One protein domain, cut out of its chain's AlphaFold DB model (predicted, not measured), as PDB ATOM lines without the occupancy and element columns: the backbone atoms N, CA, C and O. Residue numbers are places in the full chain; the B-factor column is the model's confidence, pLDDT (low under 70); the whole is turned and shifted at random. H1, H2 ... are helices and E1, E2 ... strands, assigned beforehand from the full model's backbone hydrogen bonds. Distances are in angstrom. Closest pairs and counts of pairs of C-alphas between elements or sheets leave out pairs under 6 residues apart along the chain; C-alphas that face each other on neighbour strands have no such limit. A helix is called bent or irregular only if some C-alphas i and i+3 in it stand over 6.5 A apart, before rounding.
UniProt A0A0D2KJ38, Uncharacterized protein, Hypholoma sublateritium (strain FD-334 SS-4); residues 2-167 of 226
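What this domain is: This is residues 2 to 167 of the 226 residues of an uncharacterized protein of Hypholoma sublateritium (strain FD-334 SS-4) (UniProt A0A0D2KJ38). A twisted sheet of six strands makes a wall, with H1, H2 and H5 over one face and no named helix over the other. H6 packs on H5, H4 packs on H2, and residues 52 to 57 stick out. The printed part has 166 residues, in the order H1 E1 E2 E3 H2 E4 H3 H4 E5 H5 E6 H6; the mixed sheet runs E3 E2 E1 E4 E5 E6. The class is mixed, helices and strands; the whole is compact, with a radius of gyration of the C-alphas of 16.0 A and spans of 47 by 44 by 31 A.

Where its parts are: Find C-alpha 22 at (90.135, 68.927, 53.923); there E1, residues 22 to 28, begins and runs 20.1 A. E2 is residues 31 to 37, E3 42 to 48, E4 79 to 85, 19.5 A long, E5 108 to 111 and E6 134 to 138. H1, residues 2 to 15, starts at C-alpha 2 (92.637, 65.137, 33.800) and runs 20.2 A. H2 is residues 60 to 69, H3 89 to 93, H4 97 to 102 and H5 113 to 120. H6, residues 149 to 161, runs 17.6 A to C-alpha 161 (65.646, 65.483, 54.840); it is only just irregular, C-alphas 152 and 155 being 6.8 A apart.

How they stand to each other: Start at E1 and E4, parallel at 14 degrees, with N 25 and O 81 2.7 A apart. E1, E2 and E3 form a meander, each strand the antiparallel neighbour of the one before, in two hairpins: look for N 24 and O 35, 2.8 A, and N 34 and O 45, 2.8 A. E4 and E5 are parallel, with N 82 and O 110 at 2.8 A, and so are E5 and E6, with N 136 and O 109 at 2.8 A. E4, H3 H4, E5 and E5, H5, E6 are strand-helix-strand units, parallel neighbour strands with helices between, and E3, H2, E4 is a split one, with E2 and E1 between its strands; the three crossovers are right-handed. On the same face, in two layers, H1 lies over E3 at a height of 10.7 A, H2 over E3 and E2 at 9.8 A, and H5 over E4 at 8.3 A. H5 touches H6, closest at the C-alphas of Gly 120 and Phe 156, 4.2 A. H2 touches H4, closest at the C-alphas of Val 69 and Ala 99, 4.3 A. H3 is close to but not clearly touching H5, the C-alphas of Ile 92 and Tyr 118 being closest at 6.5 A. H1, H2 and H5 have every O i to N i+4 pair within hydrogen-bond range; H4 has 1 of 2, H6 7 of 9, and H3 0 of 1 beside 1 of 2 O i to N i+3 pairs.

The domain as a whole: The C-alphas of Ala 17 and Ser 54, the two farthest apart, are 47.3 A from each other. The printed part has no cut; the links E3 to H2 and H5 to E6 are long. Mean pLDDT of the printed part is 71.6, and 70 residues are under 70, among them 47 to 73 and 86 to 98.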
ATOM      1  N   PRO A   2      93.141  65.573  32.484       53.91
ATOM      2  CA  PRO A   2      92.637  65.137  33.800       53.91
ATOM      3  C   PRO A   2      93.546  64.140  34.547       53.91
ATOM      4  O   PRO A   2      93.864  64.348  35.713       53.91
ATOM      5  N   ARG A   3      94.121  63.158  33.838       56.81
ATOM      6  CA  ARG A   3      95.080  62.187  34.413       56.81
ATOM      7  C   ARG A   3      96.374  62.799  34.963       56.81
ATOM      8  O   ARG A   3      97.070  62.153  35.737       56.81
ATOM      9  N   VAL A   4      96.756  63.993  34.509       59.78
ATOM     10  CA  VAL A   4      97.987  64.660  34.968       59.78
ATOM     11  C   VAL A   4      97.719  65.349  36.299       59.78
ATOM     12  O   VAL A   4      98.471  65.152  37.244       59.78
ATOM     13  N   VAL A   5      96.610  66.082  36.383       61.75
ATOM     14  CA  VAL A   5      96.158  66.751  37.606       61.75
ATOM     15  C   VAL A   5      95.942  65.750  38.740       61.75
ATOM     16  O   VAL A   5      96.451  65.953  39.835       61.75
ATOM     17  N   GLU A   6      95.259  64.643  38.448       64.50
ATOM     18  CA  GLU A   6      95.040  63.548  39.395       64.50
ATOM     19  C   GLU A   6      96.364  62.984  39.936       64.50
ATOM     20  O   GLU A   6      96.541  62.859  41.143       64.50
ATOM     21  N   ARG A   7      97.340  62.706  39.058       68.00
ATOM     22  CA  ARG A   7      98.658  62.194  39.468       68.00
ATOM     23  C   ARG A   7      99.444  63.187  40.320       68.00
ATOM     24  O   ARG A   7     100.089  62.762  41.272       68.00
ATOM     25  N   TYR A   8      99.403  64.478  39.995       67.81
ATOM     26  CA  TYR A   8     100.071  65.504  40.801       67.81
ATOM     27  C   TYR A   8      99.409  65.679  42.165       67.81
ATOM     28  O   TYR A   8     100.120  65.746  43.163       67.81
ATOM     29  N   ALA A   9      98.074  65.692  42.216       67.56
ATOM     30  CA  ALA A   9      97.346  65.731  43.477       67.56
ATOM     31  C   ALA A   9      97.700  64.507  44.334       67.56
ATOM     32  O   ALA A   9      98.121  64.673  45.474       67.56
ATOM     33  N   ASN A  10      97.628  63.296  43.773       69.38
ATOM     34  CA  ASN A  10      97.958  62.061  44.489       69.38
ATOM     35  C   ASN A  10      99.420  62.029  44.957       69.38
ATOM     36  O   ASN A  10      99.681  61.679  46.102       69.38
ATOM     37  N   SER A  11     100.368  62.472  44.128       72.38
ATOM     38  CA  SER A  11     101.775  62.570  44.536       72.38
ATOM     39  C   SER A  11     101.984  63.591  45.657       72.38
ATOM     40  O   SER A  11     102.819  63.361  46.527       72.38
ATOM     41  N   TYR A  12     101.256  64.711  45.646       72.56
ATOM     42  CA  TYR A  12     101.294  65.695  46.728       72.56
ATOM     43  C   TYR A  12     100.709  65.112  48.024       72.56
ATOM     44  O   TYR A  12     101.298  65.253  49.092       72.56
ATOM     45  N   ILE A  13      99.593  64.382  47.911       68.12
ATOM     46  CA  ILE A  13      98.950  63.662  49.017       68.12
ATOM     47  C   ILE A  13      99.908  62.642  49.652       68.12
ATOM     48  O   ILE A  13     100.036  62.600  50.873       68.12
ATOM     49  N   GLU A  14     100.594  61.840  48.837       72.12
ATOM     50  CA  GLU A  14     101.561  60.839  49.302       72.12
ATOM     51  C   GLU A  14     102.765  61.474  50.021       72.12
ATOM     52  O   GLU A  14     103.268  60.914  50.996       72.12
ATOM     53  N   GLN A  15     103.212  62.655  49.579       72.12
ATOM     54  CA  GLN A  15     104.372  63.354  50.148       72.12
ATOM     55  C   GLN A  15     104.093  64.044  51.488       72.12
ATOM     56  O   GLN A  15     104.994  64.120  52.322       72.12
ATOM     57  N   GLU A  16     102.874  64.530  51.726       69.00
ATOM     58  CA  GLU A  16     102.524  65.240  52.969       69.00
ATOM     59  C   GLU A  16     102.505  64.326  54.212       69.00
ATOM     60  O   GLU A  16     102.408  64.825  55.337       69.00
ATOM     61  N   ALA A  17     102.615  62.997  54.037       61.06
ATOM     62  CA  ALA A  17     102.719  61.967  55.089       61.06
ATOM     63  C   ALA A  17     101.620  62.010  56.178       61.06
ATOM     64  O   ALA A  17     101.684  61.286  57.173       61.06
ATOM     65  N   THR A  18     100.597  62.843  55.985       61.09
ATOM     66  CA  THR A  18      99.513  63.139  56.917       61.09
ATOM     67  C   THR A  18      98.203  62.965  56.153       61.09
ATOM     68  O   THR A  18      98.133  63.400  55.001       61.09
ATOM     69  N   PRO A  19      97.161  62.344  56.736       65.00
ATOM     70  CA  PRO A  19      95.895  62.178  56.038       65.00
ATOM     71  C   PRO A  19      95.350  63.546  55.636       65.00
ATOM     72  O   PRO A  19      95.115  64.406  56.485       65.00
ATOM     73  N   LEU A  20      95.153  63.754  54.339       72.50
ATOM     74  CA  LEU A  20      94.457  64.930  53.850       72.50
ATOM     75  C   LEU A  20      92.976  64.763  54.145       72.50
ATOM     76  O   LEU A  20      92.329  63.869  53.599       72.50
ATOM     77  N   LEU A  21      92.481  65.612  55.044       81.75
ATOM     78  CA  LEU A  21      91.098  65.592  55.519       81.75
ATOM     79  C   LEU A  21      90.231  66.637  54.818       81.75
ATOM     80  O   LEU A  21      89.024  66.444  54.688       81.75
ATOM     81  N   ASN A  22      90.844  67.726  54.344       87.44
ATOM     82  CA  ASN A  22      90.135  68.927  53.923       87.44
ATOM     83  C   ASN A  22      90.555  69.357  52.515       87.44
ATOM     84  O   ASN A  22      91.731  69.273  52.161       87.44
ATOM     85  N   ILE A  23      89.611  69.892  51.746       86.56
ATOM     86  CA  ILE A  23      89.850  70.582  50.471       86.56
ATOM     87  C   ILE A  23      89.072  71.890  50.426       86.56
ATOM     88  O   ILE A  23      88.049  72.028  51.092       86.56
ATOM     89  N   GLN A  24      89.531  72.845  49.626       87.94
ATOM     90  CA  GLN A  24      88.871  74.131  49.446       87.94
ATOM     91  C   GLN A  24      88.578  74.396  47.971       87.94
ATOM     92  O   GLN A  24      89.433  74.211  47.106       87.94
ATOM     93  N   LEU A  25      87.363  74.861  47.707       83.69
ATOM     94  CA  LEU A  25      86.874  75.307  46.420       83.69
ATOM     95  C   LEU A  25      86.445  76.765  46.540       83.69
ATOM     96  O   LEU A  25      85.542  77.084  47.308       83.69
ATOM     97  N   ILE A  26      87.089  77.647  45.786       80.62
ATOM     98  CA  ILE A  26      86.718  79.056  45.687       80.62
ATOM     99  C   ILE A  26      86.199  79.281  44.276       80.62
ATOM    100  O   ILE A  26      86.908  79.038  43.299       80.62
ATOM    101  N   ILE A  27      84.955  79.730  44.179       74.88
ATOM    102  CA  ILE A  27      84.285  80.022  42.920       74.88
ATOM    103  C   ILE A  27      83.911  81.496  42.934       74.88
ATOM    104  O   ILE A  27      83.249  81.976  43.849       74.88
ATOM    105  N   SER A  28      84.326  82.219  41.904       72.44
ATOM    106  CA  SER A  28      83.931  83.603  41.670       72.44
ATOM    107  C   SER A  28      83.602  83.825  40.199       72.44
ATOM    108  O   SER A  28      83.793  82.933  39.374       72.44
ATOM    109  N   GLU A  29      83.144  85.029  39.856       68.00
ATOM    110  CA  GLU A  29      82.817  85.405  38.474       68.00
ATOM    111  C   GLU A  29      83.966  85.128  37.488       68.00
ATOM    112  O   GLU A  29      83.746  84.696  36.359       68.00
ATOM    113  N   CYS A  30      85.201  85.393  37.911       66.88
ATOM    114  CA  CYS A  30      86.377  85.392  37.042       66.88
ATOM    115  C   CYS A  30      87.495  84.475  37.542       66.88
ATOM    116  O   CYS A  30      88.552  84.423  36.920       66.88
ATOM    117  N   ASP A  31      87.317  83.798  38.668       72.44
ATOM    118  CA  ASP A  31      88.366  83.001  39.299       72.44
ATOM    119  C   ASP A  31      87.775  81.708  39.842       72.44
ATOM    120  O   ASP A  31      86.746  81.716  40.524       72.44
ATOM    121  N   PHE A  32      88.455  80.616  39.540       76.69
ATOM    122  CA  PHE A  32      88.218  79.307  40.104       76.69
ATOM    123  C   PHE A  32      89.497  78.864  40.800       76.69
ATOM    124  O   PHE A  32      90.570  78.909  40.202       76.69
ATOM    125  N   THR A  33      89.402  78.406  42.041       79.38
ATOM    126  CA  THR A  33      90.548  77.867  42.775       79.38
ATOM    127  C   THR A  33      90.157  76.589  43.499       79.38
ATOM    128  O   THR A  33      89.291  76.599  44.368       79.38
ATOM    129  N   PHE A  34      90.831  75.492  43.168       81.06
ATOM    130  CA  PHE A  34      90.830  74.260  43.945       81.06
ATOM    131  C   PHE A  34      92.127  74.176  44.741       81.06
ATOM    132  O   PHE A  34      93.215  74.307  44.179       81.06
ATOM    133  N   LYS A  35      92.022  73.947  46.045       85.88
ATOM    134  CA  LYS A  35      93.155  73.967  46.960       85.88
ATOM    135  C   LYS A  35      93.117  72.775  47.905       85.88
ATOM    136  O   LYS A  35      92.099  72.492  48.534       85.88
ATOM    137  N   ILE A  36      94.263  72.124  48.046       83.38
ATOM    138  CA  ILE A  36      94.533  71.091  49.038       83.38
ATOM    139  C   ILE A  36      95.534  71.692  50.039       83.38
ATOM    140  O   ILE A  36      96.701  71.888  49.686       83.38
ATOM    141  N   PRO A  37      95.104  72.065  51.257       79.81
ATOM    142  CA  PRO A  37      96.015  72.557  52.283       79.81
ATOM    143  C   PRO A  37      96.917  71.422  52.786       79.81
ATOM    144  O   PRO A  37      96.420  70.369  53.171       79.81
ATOM    145  N   GLY A  38      98.227  71.650  52.814       74.31
ATOM    146  CA  GLY A  38      99.221  70.755  53.405       74.31
ATOM    147  C   GLY A  38      99.991  71.430  54.540       74.31
ATOM    148  O   GLY A  38      99.819  72.616  54.837       74.31
ATOM    149  N   ARG A  39     100.851  70.660  55.205       70.44
ATOM    150  CA  ARG A  39     101.680  71.122  56.323       70.44
ATOM    151  C   ARG A  39     102.831  72.006  55.848       70.44
ATOM    152  O   ARG A  39     103.238  72.913  56.571       70.44
ATOM    153  N   HIS A  40     103.354  71.742  54.650       71.12
ATOM    154  CA  HIS A  40     104.530  72.422  54.093       71.12
ATOM    155  C   HIS A  40     104.205  73.395  52.953       71.12
ATOM    156  O   HIS A  40     105.103  73.970  52.342       71.12
ATOM    157  N   GLY A  41     102.922  73.603  52.678       74.38
ATOM    158  CA  GLY A  41     102.434  74.438  51.593       74.38
ATOM    159  C   GLY A  41     101.005  74.054  51.252       74.38
ATOM    160  O   GLY A  41     100.382  73.270  51.956       74.38
ATOM    161  N   SER A  42     100.459  74.609  50.181       80.81
ATOM    162  CA  SER A  42      99.193  74.134  49.631       80.81
ATOM    163  C   SER A  42      99.372  73.794  48.169       80.81
ATOM    164  O   SER A  42      99.940  74.592  47.425       80.81
ATOM    165  N   PHE A  43      98.834  72.653  47.754       79.62
ATOM    166  CA  PHE A  43      98.644  72.377  46.341       79.62
ATOM    167  C   PHE A  43      97.430  73.161  45.849       79.62
ATOM    168  O   PHE A  43      96.360  73.109  46.456       79.62
ATOM    169  N   GLU A  44      97.601  73.906  44.763       83.06
ATOM    170  CA  GLU A  44      96.569  74.783  44.224       83.06
ATOM    171  C   GLU A  44      96.471  74.626  42.710       83.06
ATOM    172  O   GLU A  44      97.472  74.619  41.993       83.06
ATOM    173  N   ILE A  45      95.236  74.534  42.229       76.38
ATOM    174  CA  ILE A  45      94.881  74.670  40.826       76.38
ATOM    175  C   ILE A  45      93.956  75.869  40.747       76.38
ATOM    176  O   ILE A  45      92.788  75.782  41.132       76.38
ATOM    177  N   SER A  46      94.479  76.982  40.253       77.00
ATOM    178  CA  SER A  46      93.696  78.182  40.008       77.00
ATOM    179  C   SER A  46      93.620  78.501  38.529       77.00
ATOM    180  O   SER A  46      94.528  78.229  37.739       77.00
ATOM    181  N   ALA A  47      92.499  79.087  38.144       69.81
ATOM    182  CA  ALA A  47      92.314  79.635  36.827       69.81
ATOM    183  C   ALA A  47      91.538  80.928  36.921       69.81
ATOM    184  O   ALA A  47      90.402  80.971  37.389       69.81
ATOM    185  N   ARG A  48      92.162  81.969  36.382       69.81
ATOM    186  CA  ARG A  48      91.578  83.291  36.308       69.81
ATOM    187  C   ARG A  48      91.235  83.624  34.871       69.81
ATOM    188  O   ARG A  48      92.112  83.692  34.008       69.81
ATOM    189  N   TYR A  49      89.967  83.897  34.628       64.25
ATOM    190  CA  TYR A  49      89.496  84.474  33.389       64.25
ATOM    191  C   TYR A  49      89.539  86.005  33.484       64.25
ATOM    192  O   TYR A  49      88.916  86.612  34.350       64.25
ATOM    193  N   LYS A  50      90.287  86.661  32.592       57.53
ATOM    194  CA  LYS A  50      90.228  88.123  32.446       57.53
ATOM    195  C   LYS A  50      89.110  88.460  31.463       57.53
ATOM    196  O   LYS A  50      89.316  88.370  30.255       57.53
ATOM    197  N   ARG A  51      87.943  88.849  31.978       52.28
ATOM    198  CA  ARG A  51      86.785  89.258  31.172       52.28
ATOM    199  C   ARG A  51      87.154  90.454  30.283       52.28
ATOM    200  O   ARG A  51      87.414  91.546  30.784       52.28
ATOM    201  N   ARG A  52      87.183  90.267  28.957       50.84
ATOM    202  CA  ARG A  52      87.083  91.386  28.005       50.84
ATOM    203  C   ARG A  52      85.602  91.652  27.768       50.84
ATOM    204  O   ARG A  52      84.834  90.719  27.563       50.84
ATOM    205  N   VAL A  53      85.212  92.925  27.799       51.19
ATOM    206  CA  VAL A  53      83.816  93.409  27.709       51.19
ATOM    207  C   VAL A  53      83.081  92.906  26.448       51.19
ATOM    208  O   VAL A  53      81.857  92.925  26.405       51.19
ATOM    209  N   SER A  54      83.810  92.407  25.445       47.78
ATOM    210  CA  SER A  54      83.294  91.966  24.145       47.78
ATOM    211  C   SER A  54      83.313  90.453  23.892       47.78
ATOM    212  O   SER A  54      82.838  90.038  22.838       47.78
ATOM    213  N   ASP A  55      83.874  89.622  24.777       49.12
ATOM    214  CA  ASP A  55      84.012  88.192  24.471       49.12
ATOM    215  C   ASP A  55      82.710  87.428  24.744       49.12
ATOM    216  O   ASP A  55      82.213  87.347  25.872       49.12
ATOM    217  N   SER A  56      82.174  86.814  23.687       50.06
ATOM    218  CA  SER A  56      81.221  85.712  23.782       50.06
ATOM    219  C   SER A  56      81.858  84.573  24.592       50.06
ATOM    220  O   SER A  56      82.717  83.851  24.091       50.06
ATOM    221  N   ARG A  57      81.466  84.503  25.868       53.25
ATOM    222  CA  ARG A  57      81.808  83.539  26.933       53.25
ATOM    223  C   ARG A  57      82.577  82.280  26.475       53.25
ATOM    224  O   ARG A  57      81.951  81.348  25.976       53.25
ATOM    225  N   PRO A  58      83.894  82.178  26.717       50.41
ATOM    226  CA  PRO A  58      84.567  80.887  26.741       50.41
ATOM    227  C   PRO A  58      84.384  80.199  28.105       50.41
ATOM    228  O   PRO A  58      84.688  80.761  29.158       50.41
ATOM    229  N   ASP A  59      83.929  78.950  28.055       58.91
ATOM    230  CA  ASP A  59      83.576  78.051  29.164       58.91
ATOM    231  C   ASP A  59      84.797  77.500  29.941       58.91
ATOM    232  O   ASP A  59      84.843  76.348  30.361       58.91
ATOM    233  N   ILE A  60      85.854  78.297  30.130       56.38
ATOM    234  CA  ILE A  60      87.090  77.831  30.794       56.38
ATOM    235  C   ILE A  60      86.816  77.380  32.233       56.38
ATOM    236  O   ILE A  60      87.334  76.353  32.669       56.38
ATOM    237  N   VAL A  61      85.964  78.118  32.950       56.50
ATOM    238  CA  VAL A  61      85.507  77.746  34.296       56.50
ATOM    239  C   VAL A  61      84.771  76.405  34.254       56.50
ATOM    240  O   VAL A  61      85.001  75.557  35.111       56.50
ATOM    241  N   LEU A  62      83.962  76.167  33.218       60.19
ATOM    242  CA  LEU A  62      83.264  74.904  33.029       60.19
ATOM    243  C   LEU A  62      84.226  73.734  32.799       60.19
ATOM    244  O   LEU A  62      84.134  72.738  33.505       60.19
ATOM    245  N   LEU A  63      85.191  73.874  31.888       59.47
ATOM    246  CA  LEU A  63      86.177  72.828  31.580       59.47
ATOM    247  C   LEU A  63      87.032  72.438  32.799       59.47
ATOM    248  O   LEU A  63      87.432  71.282  32.961       59.47
ATOM    249  N   LEU A  64      87.328  73.397  33.676       60.50
ATOM    250  CA  LEU A  64      88.064  73.144  34.916       60.50
ATOM    251  C   LEU A  64      87.209  72.447  35.964       60.50
ATOM    252  O   LEU A  64      87.684  71.541  36.646       60.50
ATOM    253  N   LEU A  65      85.940  72.821  36.055       62.75
ATOM    254  CA  LEU A  65      84.989  72.161  36.932       62.75
ATOM    255  C   LEU A  65      84.663  70.737  36.454       62.75
ATOM    256  O   LEU A  65      84.600  69.822  37.269       62.75
ATOM    257  N   GLU A  66      84.564  70.508  35.144       63.44
ATOM    258  CA  GLU A  66      84.508  69.166  34.550       63.44
ATOM    259  C   GLU A  66      85.774  68.363  34.861       63.44
ATOM    260  O   GLU A  66      85.706  67.173  35.167       63.44
ATOM    261  N   SER A  67      86.938  69.016  34.859       61.44
ATOM    262  CA  SER A  67      88.184  68.365  35.261       61.44
ATOM    263  C   SER A  67      88.137  67.919  36.726       61.44
ATOM    264  O   SER A  67      88.647  66.840  37.021       61.44
ATOM    265  N   LEU A  68      87.466  68.647  37.630       63.75
ATOM    266  CA  LEU A  68      87.274  68.188  39.013       63.75
ATOM    267  C   LEU A  68      86.424  66.922  39.122       63.75
ATOM    268  O   LEU A  68      86.717  66.097  39.983       63.75
ATOM    269  N   VAL A  69      85.412  66.737  38.263       61.41
ATOM    270  CA  VAL A  69      84.597  65.500  38.232       61.41
ATOM    271  C   VAL A  69      85.496  64.273  38.055       61.41
ATOM    272  O   VAL A  69      85.199  63.190  38.553       61.41
ATOM    273  N   THR A  70      86.610  64.446  37.346       60.06
ATOM    274  CA  THR A  70      87.561  63.372  37.052       60.06
ATOM    275  C   THR A  70      88.682  63.226  38.078       60.06
ATOM    276  O   THR A  70      89.422  62.248  38.009       60.06
ATOM    277  N   ILE A  71      88.831  64.161  39.026       64.75
ATOM    278  CA  ILE A  71      89.827  64.030  40.094       64.75
ATOM    279  C   ILE A  71      89.278  63.043  41.122       64.75
ATOM    280  O   ILE A  71      88.359  63.351  41.880       64.75
ATOM    281  N   ALA A  72      89.870  61.852  41.168       64.50
ATOM    282  CA  ALA A  72      89.631  60.901  42.240       64.50
ATOM    283  C   ALA A  72      90.273  61.431  43.532       64.50
ATOM    284  O   ALA A  72      91.456  61.220  43.787       64.50
ATOM    285  N   LEU A  73      89.500  62.163  44.336       69.44
ATOM    286  CA  LEU A  73      89.947  62.589  45.661       69.44
ATOM    287  C   LEU A  73      90.178  61.358  46.557       69.44
ATOM    288  O   LEU A  73      89.385  60.409  46.499       69.44
ATOM    289  N   PRO A  74      91.213  61.358  47.415       72.12
ATOM    290  CA  PRO A  74      91.402  60.301  48.399       72.12
ATOM    291  C   PRO A  74      90.181  60.154  49.301       72.12
ATOM    292  O   PRO A  74      89.581  61.142  49.721       72.12
ATOM    293  N   GLN A  75      89.873  58.918  49.693       76.50
ATOM    294  CA  GLN A  75      88.767  58.639  50.614       76.50
ATOM    295  C   GLN A  75      88.956  59.266  52.004       76.50
ATOM    296  O   GLN A  75      87.981  59.419  52.732       76.50
ATOM    297  N   SER A  76      90.188  59.639  52.369       80.94
ATOM    298  CA  SER A  76      90.479  60.358  53.613       80.94
ATOM    299  C   SER A  76      89.950  61.792  53.616       80.94
ATOM    300  O   SER A  76      89.806  62.366  54.690       80.94
ATOM    301  N   VAL A  77      89.671  62.376  52.444       84.31
ATOM    302  CA  VAL A  77      89.133  63.733  52.339       84.31
ATOM    303  C   VAL A  77      87.657  63.695  52.709       84.31
ATOM    304  O   VAL A  77      86.821  63.243  51.924       84.31
ATOM    305  N   THR A  78      87.344  64.189  53.903       90.81
ATOM    306  CA  THR A  78      85.994  64.189  54.477       90.81
ATOM    307  C   THR A  78      85.359  65.570  54.540       90.81
ATOM    308  O   THR A  78      84.148  65.677  54.723       90.81
ATOM    309  N   THR A  79      86.148  66.629  54.376       91.75
ATOM    310  CA  THR A  79      85.697  68.008  54.565       91.75
ATOM    311  C   THR A  79      85.943  68.844  53.317       91.75
ATOM    312  O   THR A  79      87.044  68.861  52.766       91.75
ATOM    313  N   MET A  80      84.919  69.575  52.879       90.75
ATOM    314  CA  MET A  80      85.020  70.546  51.793       90.75
ATOM    315  C   MET A  80      84.671  71.946  52.291       90.75
ATOM    316  O   MET A  80      83.604  72.159  52.856       90.75
ATOM    317  N   HIS A  81      85.543  72.907  52.002       90.50
ATOM    318  CA  HIS A  81      85.294  74.336  52.153       90.50
ATOM    319  C   HIS A  81      84.874  74.902  50.799       90.50
ATOM    320  O   HIS A  81      85.663  74.887  49.860       90.50
ATOM    321  N   LEU A  82      83.649  75.393  50.679       85.44
ATOM    322  CA  LEU A  82      83.075  75.901  49.441       85.44
ATOM    323  C   LEU A  82      82.759  77.392  49.593       85.44
ATOM    324  O   LEU A  82      81.840  77.776  50.311       85.44
ATOM    325  N   ASP A  83      83.527  78.239  48.921       80.94
ATOM    326  CA  ASP A  83      83.437  79.696  48.998       80.94
ATOM    327  C   ASP A  83      82.936  80.258  47.662       80.94
ATOM    328  O   ASP A  83      83.605  80.126  46.636       80.94
ATOM    329  N   PHE A  84      81.754  80.877  47.677       73.50
ATOM    330  CA  PHE A  84      81.197  81.583  46.526       73.50
ATOM    331  C   PHE A  84      81.386  83.086  46.705       73.50
ATOM    332  O   PHE A  84      80.802  83.698  47.599       73.50
ATOM    333  N   ARG A  85      82.186  83.688  45.822       70.06
ATOM    334  CA  ARG A  85      82.515  85.114  45.841       70.06
ATOM    335  C   ARG A  85      81.872  85.823  44.653       70.06
ATOM    336  O   ARG A  85      82.312  85.663  43.517       70.06
ATOM    337  N   GLY A  86      80.883  86.667  44.931       58.00
ATOM    338  CA  GLY A  86      80.232  87.522  43.934       58.00
ATOM    339  C   GLY A  86      78.832  87.045  43.549       58.00
ATOM    340  O   GLY A  86      78.562  85.851  43.473       58.00
ATOM    341  N   GLY A  87      77.929  88.005  43.345       49.09
ATOM    342  CA  GLY A  87      76.490  87.786  43.187       49.09
ATOM    343  C   GLY A  87      76.034  87.512  41.758       49.09
ATOM    344  O   GLY A  87      75.021  88.077  41.353       49.09
ATOM    345  N   ASP A  88      76.760  86.699  40.986       51.00
ATOM    346  CA  ASP A  88      76.370  86.436  39.598       51.00
ATOM    347  C   ASP A  88      75.811  85.025  39.372       51.00
ATOM    348  O   ASP A  88      76.284  84.007  39.880       51.00
ATOM    349  N   THR A  89      74.767  84.991  38.551       49.09
ATOM    350  CA  THR A  89      73.892  83.852  38.223       49.09
ATOM    351  C   THR A  89      74.575  82.735  37.425       49.09
ATOM    352  O   THR A  89      73.952  81.723  37.103       49.09
ATOM    353  N   PHE A  90      75.866  82.877  37.113       49.47
ATOM    354  CA  PHE A  90      76.615  81.942  36.271       49.47
ATOM    355  C   PHE A  90      76.668  80.519  36.857       49.47
ATOM    356  O   PHE A  90      76.608  79.540  36.116       49.47
ATOM    357  N   VAL A  91      76.681  80.393  38.189       50.41
ATOM    358  CA  VAL A  91      76.678  79.101  38.905       50.41
ATOM    359  C   VAL A  91      75.359  78.331  38.715       50.41
ATOM    360  O   VAL A  91      75.350  77.102  38.764       50.41
ATOM    361  N   ILE A  92      74.253  79.027  38.428       46.66
ATOM    362  CA  ILE A  92      72.894  78.458  38.340       46.66
ATOM    363  C   ILE A  92      72.736  77.527  37.122       46.66
ATOM    364  O   ILE A  92      71.855  76.668  37.092       46.66
ATOM    365  N   HIS A  93      73.606  77.655  36.116       45.28
ATOM    366  CA  HIS A  93      73.521  76.894  34.864       45.28
ATOM    367  C   HIS A  93      74.632  75.866  34.673       45.28
ATOM    368  O   HIS A  93      74.732  75.264  33.606       45.28
ATOM    369  N   ALA A  94      75.474  75.662  35.679       48.41
ATOM    370  CA  ALA A  94      76.729  74.990  35.459       48.41
ATOM    371  C   ALA A  94      76.597  73.442  35.665       48.41
ATOM    372  O   ALA A  94      76.178  72.985  36.734       48.41
ATOM    373  N   PRO A  95      77.087  72.612  34.716       46.62
ATOM    374  CA  PRO A  95      77.505  71.202  34.900       46.62
ATOM    375  C   PRO A  95      78.414  70.787  36.105       46.62
ATOM    376  O   PRO A  95      78.374  69.610  36.466       46.62
ATOM    377  N   PRO A  96      79.179  71.664  36.800       56.41
ATOM    378  CA  PRO A  96      80.047  71.367  37.951       56.41
ATOM    379  C   PRO A  96      79.380  70.673  39.131       56.41
ATOM    380  O   PRO A  96      80.040  69.993  39.910       56.41
ATOM    381  N   LEU A  97      78.071  70.852  39.294       58.78
ATOM    382  CA  LEU A  97      77.341  70.321  40.440       58.78
ATOM    383  C   LEU A  97      77.224  68.787  40.390       58.78
ATOM    384  O   LEU A  97      77.116  68.147  41.433       58.78
ATOM    385  N   GLN A  98      77.352  68.183  39.199       61.50
ATOM    386  CA  GLN A  98      77.445  66.725  39.043       61.50
ATOM    387  C   GLN A  98      78.713  66.148  39.693       61.50
ATOM    388  O   GLN A  98      78.692  65.010  40.175       61.50
ATOM    389  N   ALA A  99      79.799  66.932  39.769       70.06
ATOM    390  CA  ALA A  99      81.018  66.531  40.471       70.06
ATOM    391  C   ALA A  99      80.716  66.255  41.946       70.06
ATOM    392  O   ALA A  99      81.121  65.230  42.491       70.06
ATOM    393  N   PHE A 100      79.934  67.134  42.579       77.44
ATOM    394  CA  PHE A 100      79.582  67.020  43.992       77.44
ATOM    395  C   PHE A 100      78.733  65.782  44.277       77.44
ATOM    396  O   PHE A 100      78.905  65.152  45.319       77.44
ATOM    397  N   CYS A 101      77.870  65.369  43.345       74.12
ATOM    398  CA  CYS A 101      77.098  64.128  43.474       74.12
ATOM    399  C   CYS A 101      77.998  62.875  43.511       74.12
ATOM    400  O   CYS A 101      77.596  61.836  44.039       74.12
ATOM    401  N   SER A 102      79.224  62.969  42.986       73.62
ATOM    402  CA  SER A 102      80.206  61.874  42.966       73.62
ATOM    403  C   SER A 102      81.143  61.874  44.183       73.62
ATOM    404  O   SER A 102      81.816  60.876  44.444       73.62
ATOM    405  N   MET A 103      81.165  62.950  44.976       80.00
ATOM    406  CA  MET A 103      82.054  63.108  46.133       80.00
ATOM    407  C   MET A 103      81.500  62.408  47.377       80.00
ATOM    408  O   MET A 103      80.985  63.033  48.302       80.00
ATOM    409  N   ARG A 104      81.598  61.077  47.391       83.25
ATOM    410  CA  ARG A 104      81.034  60.240  48.461       83.25
ATOM    411  C   ARG A 104      81.772  60.329  49.791       83.25
ATOM    412  O   ARG A 104      81.161  60.026  50.798       83.25
ATOM    413  N   SER A 105      83.046  60.713  49.821       86.81
ATOM    414  CA  SER A 105      83.815  60.777  51.071       86.81
ATOM    415  C   SER A 105      83.511  62.019  51.911       86.81
ATOM    416  O   SER A 105      83.786  62.020  53.106       86.81
ATOM    417  N   ILE A 106      82.925  63.062  51.313       89.75
ATOM    418  CA  ILE A 106      82.646  64.326  51.993       89.75
ATOM    419  C   ILE A 106      81.467  64.156  52.955       89.75
ATOM    420  O   ILE A 106      80.323  63.979  52.533       89.75
ATOM    421  N   THR A 107      81.760  64.241  54.250       93.56
ATOM    422  CA  THR A 107      80.797  64.181  55.357       93.56
ATOM    423  C   THR A 107      80.582  65.540  56.017       93.56
ATOM    424  O   THR A 107      79.567  65.738  56.689       93.56
ATOM    425  N   VAL A 108      81.501  66.488  55.800       94.06
ATOM    426  CA  VAL A 108      81.426  67.860  56.307       94.06
ATOM    427  C   VAL A 108      81.527  68.846  55.146       94.06
ATOM    428  O   VAL A 108      82.514  68.850  54.412       94.06
ATOM    429  N   LEU A 109      80.528  69.711  54.998       91.94
ATOM    430  CA  LEU A 109      80.553  70.820  54.045       91.94
ATOM    431  C   LEU A 109      80.524  72.134  54.809       91.94
ATOM    432  O   LEU A 109      79.638  72.365  55.625       91.94
ATOM    433  N   GLU A 110      81.467  73.003  54.502       91.50
ATOM    434  CA  GLU A 110      81.525  74.359  55.012       91.50
ATOM    435  C   GLU A 110      81.276  75.345  53.874       91.50
ATOM    436  O   GLU A 110      81.963  75.288  52.858       91.50
ATOM    437  N   THR A 111      80.319  76.259  54.023       86.50
ATOM    438  CA  THR A 111      80.039  77.281  53.001       86.50
ATOM    439  C   THR A 111      79.307  78.492  53.584       86.50
ATOM    440  O   THR A 111      78.970  78.521  54.766       86.50
ATOM    441  N   CYS A 112      79.088  79.517  52.766       80.88
ATOM    442  CA  CYS A 112      78.287  80.696  53.093       80.88
ATOM    443  C   CYS A 112      76.816  80.512  52.643       80.88
ATOM    444  O   CYS A 112      76.527  79.599  51.859       80.88
ATOM    445  N   PRO A 113      75.874  81.379  53.073       78.69
ATOM    446  CA  PRO A 113      74.467  81.288  52.671       78.69
ATOM    447  C   PRO A 113      74.266  81.250  51.152       78.69
ATOM    448  O   PRO A 113      73.481  80.445  50.655       78.69
ATOM    449  N   ALA A 114      75.036  82.046  50.404       74.69
ATOM    450  CA  ALA A 114      74.994  82.054  48.944       74.69
ATOM    451  C   ALA A 114      75.344  80.682  48.343       74.69
ATOM    452  O   ALA A 114      74.664  80.207  47.435       74.69
ATOM    453  N   GLY A 115      76.361  79.999  48.876       75.06
ATOM    454  CA  GLY A 115      76.725  78.668  48.401       75.06
ATOM    455  C   GLY A 115      75.639  77.632  48.630       75.06
ATOM    456  O   GLY A 115      75.366  76.814  47.753       75.06
ATOM    457  N   LEU A 116      74.961  77.716  49.773       78.06
ATOM    458  CA  LEU A 116      73.835  76.844  50.075       78.06
ATOM    459  C   LEU A 116      72.636  77.098  49.161       78.06
ATOM    460  O   LEU A 116      72.036  76.145  48.668       78.06
ATOM    461  N   PHE A 117      72.341  78.366  48.880       77.06
ATOM    462  CA  PHE A 117      71.313  78.755  47.922       77.06
ATOM    463  C   PHE A 117      71.581  78.149  46.539       77.06
ATOM    464  O   PHE A 117      70.692  77.525  45.960       77.06
ATOM    465  N   TYR A 118      72.815  78.246  46.030       74.44
ATOM    466  CA  TYR A 118      73.179  77.642  44.744       74.44
ATOM    467  C   TYR A 118      73.100  76.109  44.767       74.44
ATOM    468  O   TYR A 118      72.596  75.507  43.818       74.44
ATOM    469  N   LEU A 119      73.528  75.464  45.856       76.31
ATOM    470  CA  LEU A 119      73.383  74.013  46.026       76.31
ATOM    471  C   LEU A 119      71.911  73.575  46.125       76.31
ATOM    472  O   LEU A 119      71.557  72.495  45.659       76.31
ATOM    473  N   GLY A 120      71.034  74.402  46.694       74.62
ATOM    474  CA  GLY A 120      69.594  74.149  46.756       74.62
ATOM    475  C   GLY A 120      68.893  74.206  45.393       74.62
ATOM    476  O   GLY A 120      67.790  73.684  45.252       74.62
ATOM    477  N   GLN A 121      69.524  74.802  44.377       71.25
ATOM    478  CA  GLN A 121      68.966  74.936  43.025       71.25
ATOM    479  C   GLN A 121      69.387  73.826  42.054       71.25
ATOM    480  O   GLN A 121      68.948  73.826  40.901       71.25
ATOM    481  N   VAL A 122      70.222  72.874  42.483       69.81
ATOM    482  CA  VAL A 122      70.720  71.803  41.609       69.81
ATOM    483  C   VAL A 122      69.569  70.883  41.180       69.81
ATOM    484  O   VAL A 122      69.106  70.038  41.941       69.81
ATOM    485  N   LYS A 123      69.126  71.002  39.925       61.75
ATOM    486  CA  LYS A 123      68.103  70.130  39.322       61.75
ATOM    487  C   LYS A 123      68.751  68.864  38.747       61.75
ATOM    488  O   LYS A 123      68.949  68.773  37.539       61.75
ATOM    489  N   GLN A 124      69.152  67.911  39.589       64.19
ATOM    490  CA  GLN A 124      69.778  66.649  39.153       64.19
ATOM    491  C   GLN A 124      69.216  65.441  39.927       64.19
ATOM    492  O   GLN A 124      68.724  65.613  41.040       64.19
ATOM    493  N   PRO A 125      69.284  64.212  39.370       58.62
ATOM    494  CA  PRO A 125      68.694  63.014  39.982       58.62
ATOM    495  C   PRO A 125      69.437  62.501  41.230       58.62
ATOM    496  O   PRO A 125      68.977  61.551  41.858       58.62
ATOM    497  N   GLY A 126      70.577  63.095  41.592       65.31
ATOM    498  CA  GLY A 126      71.363  62.727  42.769       65.31
ATOM    499  C   GLY A 126      71.744  63.949  43.596       65.31
ATOM    500  O   GLY A 126      72.002  65.019  43.046       65.31
ATOM    501  N   PHE A 127      71.808  63.774  44.913       72.12
ATOM    502  CA  PHE A 127      72.163  64.845  45.838       72.12
ATOM    503  C   PHE A 127      73.673  65.112  45.821       72.12
ATOM    504  O   PHE A 127      74.456  64.156  45.880       72.12
ATOM    505  N   PRO A 128      74.109  66.384  45.788       78.38
ATOM    506  CA  PRO A 128      75.510  66.716  46.003       78.38
ATOM    507  C   PRO A 128      75.933  66.256  47.405       78.38
ATOM    508  O   PRO A 128      75.187  66.446  48.364       78.38
ATOM    509  N   PHE A 129      77.120  65.655  47.523       85.25
ATOM    510  CA  PHE A 129      77.673  65.129  48.777       85.25
ATOM    511  C   PHE A 129      76.739  64.095  49.444       85.25
ATOM    512  O   PHE A 129      76.047  64.387  50.425       85.25
ATOM    513  N   PRO A 130      76.655  62.867  48.910       84.12
ATOM    514  CA  PRO A 130      75.665  61.889  49.360       84.12
ATOM    515  C   PRO A 130      75.861  61.409  50.808       84.12
ATOM    516  O   PRO A 130      74.881  61.015  51.430       84.12
ATOM    517  N   LEU A 131      77.080  61.472  51.366       90.06
ATOM    518  CA  LEU A 131      77.353  61.139  52.776       90.06
ATOM    519  C   LEU A 131      77.452  62.371  53.690       90.06
ATOM    520  O   LEU A 131      77.920  62.257  54.822       90.06
ATOM    521  N   LEU A 132      77.024  63.544  53.213       92.00
ATOM    522  CA  LEU A 132      77.045  64.771  54.003       92.00
ATOM    523  C   LEU A 132      76.196  64.624  55.268       92.00
ATOM    524  O   LEU A 132      74.987  64.411  55.186       92.00
ATOM    525  N   ASP A 133      76.845  64.792  56.417       94.69
ATOM    526  CA  ASP A 133      76.249  64.634  57.744       94.69
ATOM    527  C   ASP A 133      76.250  65.948  58.533       94.69
ATOM    528  O   ASP A 133      75.334  66.231  59.304       94.69
ATOM    529  N   THR A 134      77.287  66.762  58.328       93.88
ATOM    530  CA  THR A 134      77.474  68.046  59.005       93.88
ATOM    531  C   THR A 134      77.612  69.170  57.994       93.88
ATOM    532  O   THR A 134      78.429  69.109  57.077       93.88
ATOM    533  N   PHE A 135      76.863  70.238  58.215       90.94
ATOM    534  CA  PHE A 135      76.966  71.474  57.465       90.94
ATOM    535  C   PHE A 135      77.459  72.594  58.381       90.94
ATOM    536  O   PHE A 135      76.915  72.765  59.468       90.94
ATOM    537  N   LEU A 136      78.477  73.348  57.968       90.62
ATOM    538  CA  LEU A 136      78.976  74.524  58.680       90.62
ATOM    539  C   LEU A 136      78.688  75.779  57.857       90.62
ATOM    540  O   LEU A 136      79.258  75.984  56.787       90.62
ATOM    541  N   LEU A 137      77.776  76.603  58.362       86.75
ATOM    542  CA  LEU A 137      77.362  77.845  57.737       86.75
ATOM    543  C   LEU A 137      78.199  79.001  58.281       86.75
ATOM    544  O   LEU A 137      78.054  79.399  59.438       86.75
ATOM    545  N   LYS A 138      79.056  79.551  57.428       82.44
ATOM    546  CA  LYS A 138      79.868  80.730  57.729       82.44
ATOM    547  C   LYS A 138      79.081  82.015  57.536       82.44
ATOM    548  O   LYS A 138      78.234  82.088  56.645       82.44
ATOM    549  N   LYS A 139      79.426  83.058  58.300       73.38
ATOM    550  CA  LYS A 139      78.975  84.424  57.996       73.38
ATOM    551  C   LYS A 139      79.402  84.795  56.576       73.38
ATOM    552  O   LYS A 139      80.537  84.509  56.185       73.38
ATOM    553  N   ASN A 140      78.531  85.453  55.815       65.12
ATOM    554  CA  ASN A 140      78.944  86.010  54.537       65.12
ATOM    555  C   ASN A 140      79.965  87.144  54.773       65.12
ATOM    556  O   ASN A 140      79.636  88.127  55.444       65.12
ATOM    557  N   PRO A 141      81.195  87.048  54.237       54.06
ATOM    558  CA  PRO A 141      82.213  88.078  54.426       54.06
ATOM    559  C   PRO A 141      81.851  89.428  53.791       54.06
ATOM    560  O   PRO A 141      82.452  90.433  54.160       54.06
ATOM    561  N   SER A 142      80.894  89.484  52.851       54.03
ATOM    562  CA  SER A 142      80.501  90.743  52.201       54.03
ATOM    563  C   SER A 142      79.427  91.540  52.951       54.03
ATOM    564  O   SER A 142      79.178  92.684  52.578       54.03
ATOM    565  N   GLY A 143      78.784  90.971  53.982       50.81
ATOM    566  CA  GLY A 143      77.741  91.650  54.767       50.81
ATOM    567  C   GLY A 143      76.485  92.058  53.979       50.81
ATOM    568  O   GLY A 143      75.678  92.828  54.488       50.81
ATOM    569  N   GLN A 144      76.315  91.573  52.744       49.12
ATOM    570  CA  GLN A 144      75.207  91.933  51.848       49.12
ATOM    571  C   GLN A 144      74.056  90.915  51.856       49.12
ATOM    572  O   GLN A 144      73.354  90.766  50.857       49.12
ATOM    573  N   ASP A 145      73.842  90.203  52.963       50.91
ATOM    574  CA  ASP A 145      72.750  89.232  53.069       50.91
ATOM    575  C   ASP A 145      71.414  89.959  53.297       50.91
ATOM    576  O   ASP A 145      70.860  89.989  54.389       50.91
ATOM    577  N   GLY A 146      70.898  90.574  52.231       42.00
ATOM    578  CA  GLY A 146      69.519  91.063  52.141       42.00
ATOM    579  C   GLY A 146      68.496  89.960  51.844       42.00
ATOM    580  O   GLY A 146      67.310  90.256  51.742       42.00
ATOM    581  N   ASN A 147      68.932  88.703  51.711       50.75
ATOM    582  CA  ASN A 147      68.056  87.555  51.487       50.75
ATOM    583  C   ASN A 147      67.915  86.771  52.791       50.75
ATOM    584  O   ASN A 147      68.911  86.475  53.454       50.75
ATOM    585  N   SER A 148      66.678  86.442  53.161       62.81
ATOM    586  CA  SER A 148      66.392  85.733  54.405       62.81
ATOM    587  C   SER A 148      67.201  84.427  54.471       62.81
ATOM    588  O   SER A 148      67.242  83.656  53.513       62.81
ATOM    589  N   LEU A 149      67.852  84.142  55.607       71.44
ATOM    590  CA  LEU A 149      68.537  82.855  55.845       71.44
ATOM    591  C   LEU A 149      67.628  81.662  55.494       71.44
ATOM    592  O   LEU A 149      68.102  80.634  55.016       71.44
ATOM    593  N   GLN A 150      66.316  81.834  55.670       74.44
ATOM    594  CA  GLN A 150      65.282  80.899  55.252       74.44
ATOM    595  C   GLN A 150      65.324  80.580  53.750       74.44
ATOM    596  O   GLN A 150      65.352  79.402  53.395       74.44
ATOM    597  N   GLU A 151      65.370  81.579  52.867       73.25
ATOM    598  CA  GLU A 151      65.428  81.379  51.409       73.25
ATOM    599  C   GLU A 151      66.686  80.630  50.961       73.25
ATOM    600  O   GLU A 151      66.640  79.853  50.005       73.25
ATOM    601  N   CYS A 152      67.803  80.826  51.661       74.06
ATOM    602  CA  CYS A 152      69.075  80.193  51.324       74.06
ATOM    603  C   CYS A 152      69.188  78.767  51.879       74.06
ATOM    604  O   CYS A 152      69.659  77.865  51.187       74.06
ATOM    605  N   ILE A 153      68.773  78.557  53.132       80.31
ATOM    606  CA  ILE A 153      69.024  77.313  53.868       80.31
ATOM    607  C   ILE A 153      67.924  76.281  53.653       80.31
ATOM    608  O   ILE A 153      68.209  75.100  53.425       80.31
ATOM    609  N   HIS A 154      66.665  76.715  53.734       83.12
ATOM    610  CA  HIS A 154      65.532  75.801  53.787       83.12
ATOM    611  C   HIS A 154      65.421  74.906  52.542       83.12
ATOM    612  O   HIS A 154      65.258  73.698  52.725       83.12
ATOM    613  N   PRO A 155      65.566  75.408  51.292       82.19
ATOM    614  CA  PRO A 155      65.419  74.560  50.108       82.19
ATOM    615  C   PRO A 155      66.389  73.377  50.089       82.19
ATOM    616  O   PRO A 155      65.987  72.258  49.775       82.19
ATOM    617  N   PHE A 156      67.652  73.598  50.467       83.94
ATOM    618  CA  PHE A 156      68.660  72.541  50.472       83.94
ATOM    619  C   PHE A 156      68.401  71.505  51.572       83.94
ATOM    620  O   PHE A 156      68.384  70.303  51.294       83.94
ATOM    621  N   LEU A 157      68.172  71.950  52.812       88.00
ATOM    622  CA  LEU A 157      67.982  71.034  53.940       88.00
ATOM    623  C   LEU A 157      66.672  70.245  53.827       88.00
ATOM    624  O   LEU A 157      66.693  69.024  53.964       88.00
ATOM    625  N   ALA A 158      65.560  70.906  53.489       86.81
ATOM    626  CA  ALA A 158      64.264  70.248  53.325       86.81
ATOM    627  C   ALA A 158      64.268  69.227  52.177       86.81
ATOM    628  O   ALA A 158      63.584  68.203  52.238       86.81
ATOM    629  N   HIS A 159      65.050  69.477  51.122       83.25
ATOM    630  CA  HIS A 159      65.197  68.515  50.035       83.25
ATOM    631  C   HIS A 159      65.953  67.254  50.487       83.25
ATOM    632  O   HIS A 159      65.546  66.140  50.145       83.25
ATOM    633  N   ARG A 160      67.022  67.412  51.279       86.31
ATOM    634  CA  ARG A 160      67.839  66.299  51.789       86.31
ATOM    635  C   ARG A 160      67.155  65.474  52.869       86.31
ATOM    636  O   ARG A 160      67.366  64.262  52.901       86.31
ATOM    637  N   ASP A 161      66.333  66.105  53.701       86.38
ATOM    638  CA  ASP A 161      65.646  65.483  54.840       86.38
ATOM    639  C   ASP A 161      64.922  64.173  54.473       86.38
ATOM    640  O   ASP A 161      64.950  63.186  55.201       86.38
ATOM    641  N   ARG A 162      64.375  64.109  53.255       81.50
ATOM    642  CA  ARG A 162      63.608  62.956  52.761       81.50
ATOM    643  C   ARG A 162      64.441  61.735  52.371       81.50
ATOM    644  O   ARG A 162      63.870  60.665  52.180       81.50
ATOM    645  N   THR A 163      65.745  61.884  52.146       80.12
ATOM    646  CA  THR A 163      66.569  60.817  51.542       80.12
ATOM    647  C   THR A 163      67.902  60.609  52.248       80.12
ATOM    648  O   THR A 163      68.300  59.473  52.486       80.12
ATOM    649  N   THR A 164      68.600  61.696  52.567       87.38
ATOM    650  CA  THR A 164      69.949  61.717  53.142       87.38
ATOM    651  C   THR A 164      70.058  62.916  54.096       87.38
ATOM    652  O   THR A 164      70.767  63.889  53.800       87.38
ATOM    653  N   PRO A 165      69.299  62.887  55.213       89.06
ATOM    654  CA  PRO A 165      69.167  64.021  56.120       89.06
ATOM    655  C   PRO A 165      70.528  64.444  56.672       89.06
ATOM    656  O   PRO A 165      71.349  63.612  57.062       89.06
ATOM    657  N   VAL A 166      70.750  65.756  56.711       92.25
ATOM    658  CA  VAL A 166      71.879  66.347  57.435       92.25
ATOM    659  C   VAL A 166      71.563  66.246  58.922       92.25
ATOM    660  O   VAL A 166      70.484  66.655  59.343       92.25
ATOM    661  N   LYS A 167      72.489  65.723  59.727       95.19
ATOM    662  CA  LYS A 167      72.271  65.581  61.172       95.19
ATOM    663  C   LYS A 167      72.665  66.820  61.953       95.19
ATOM    664  O   LYS A 167      72.079  67.074  63.000       95.19
TER     665      LYS A 167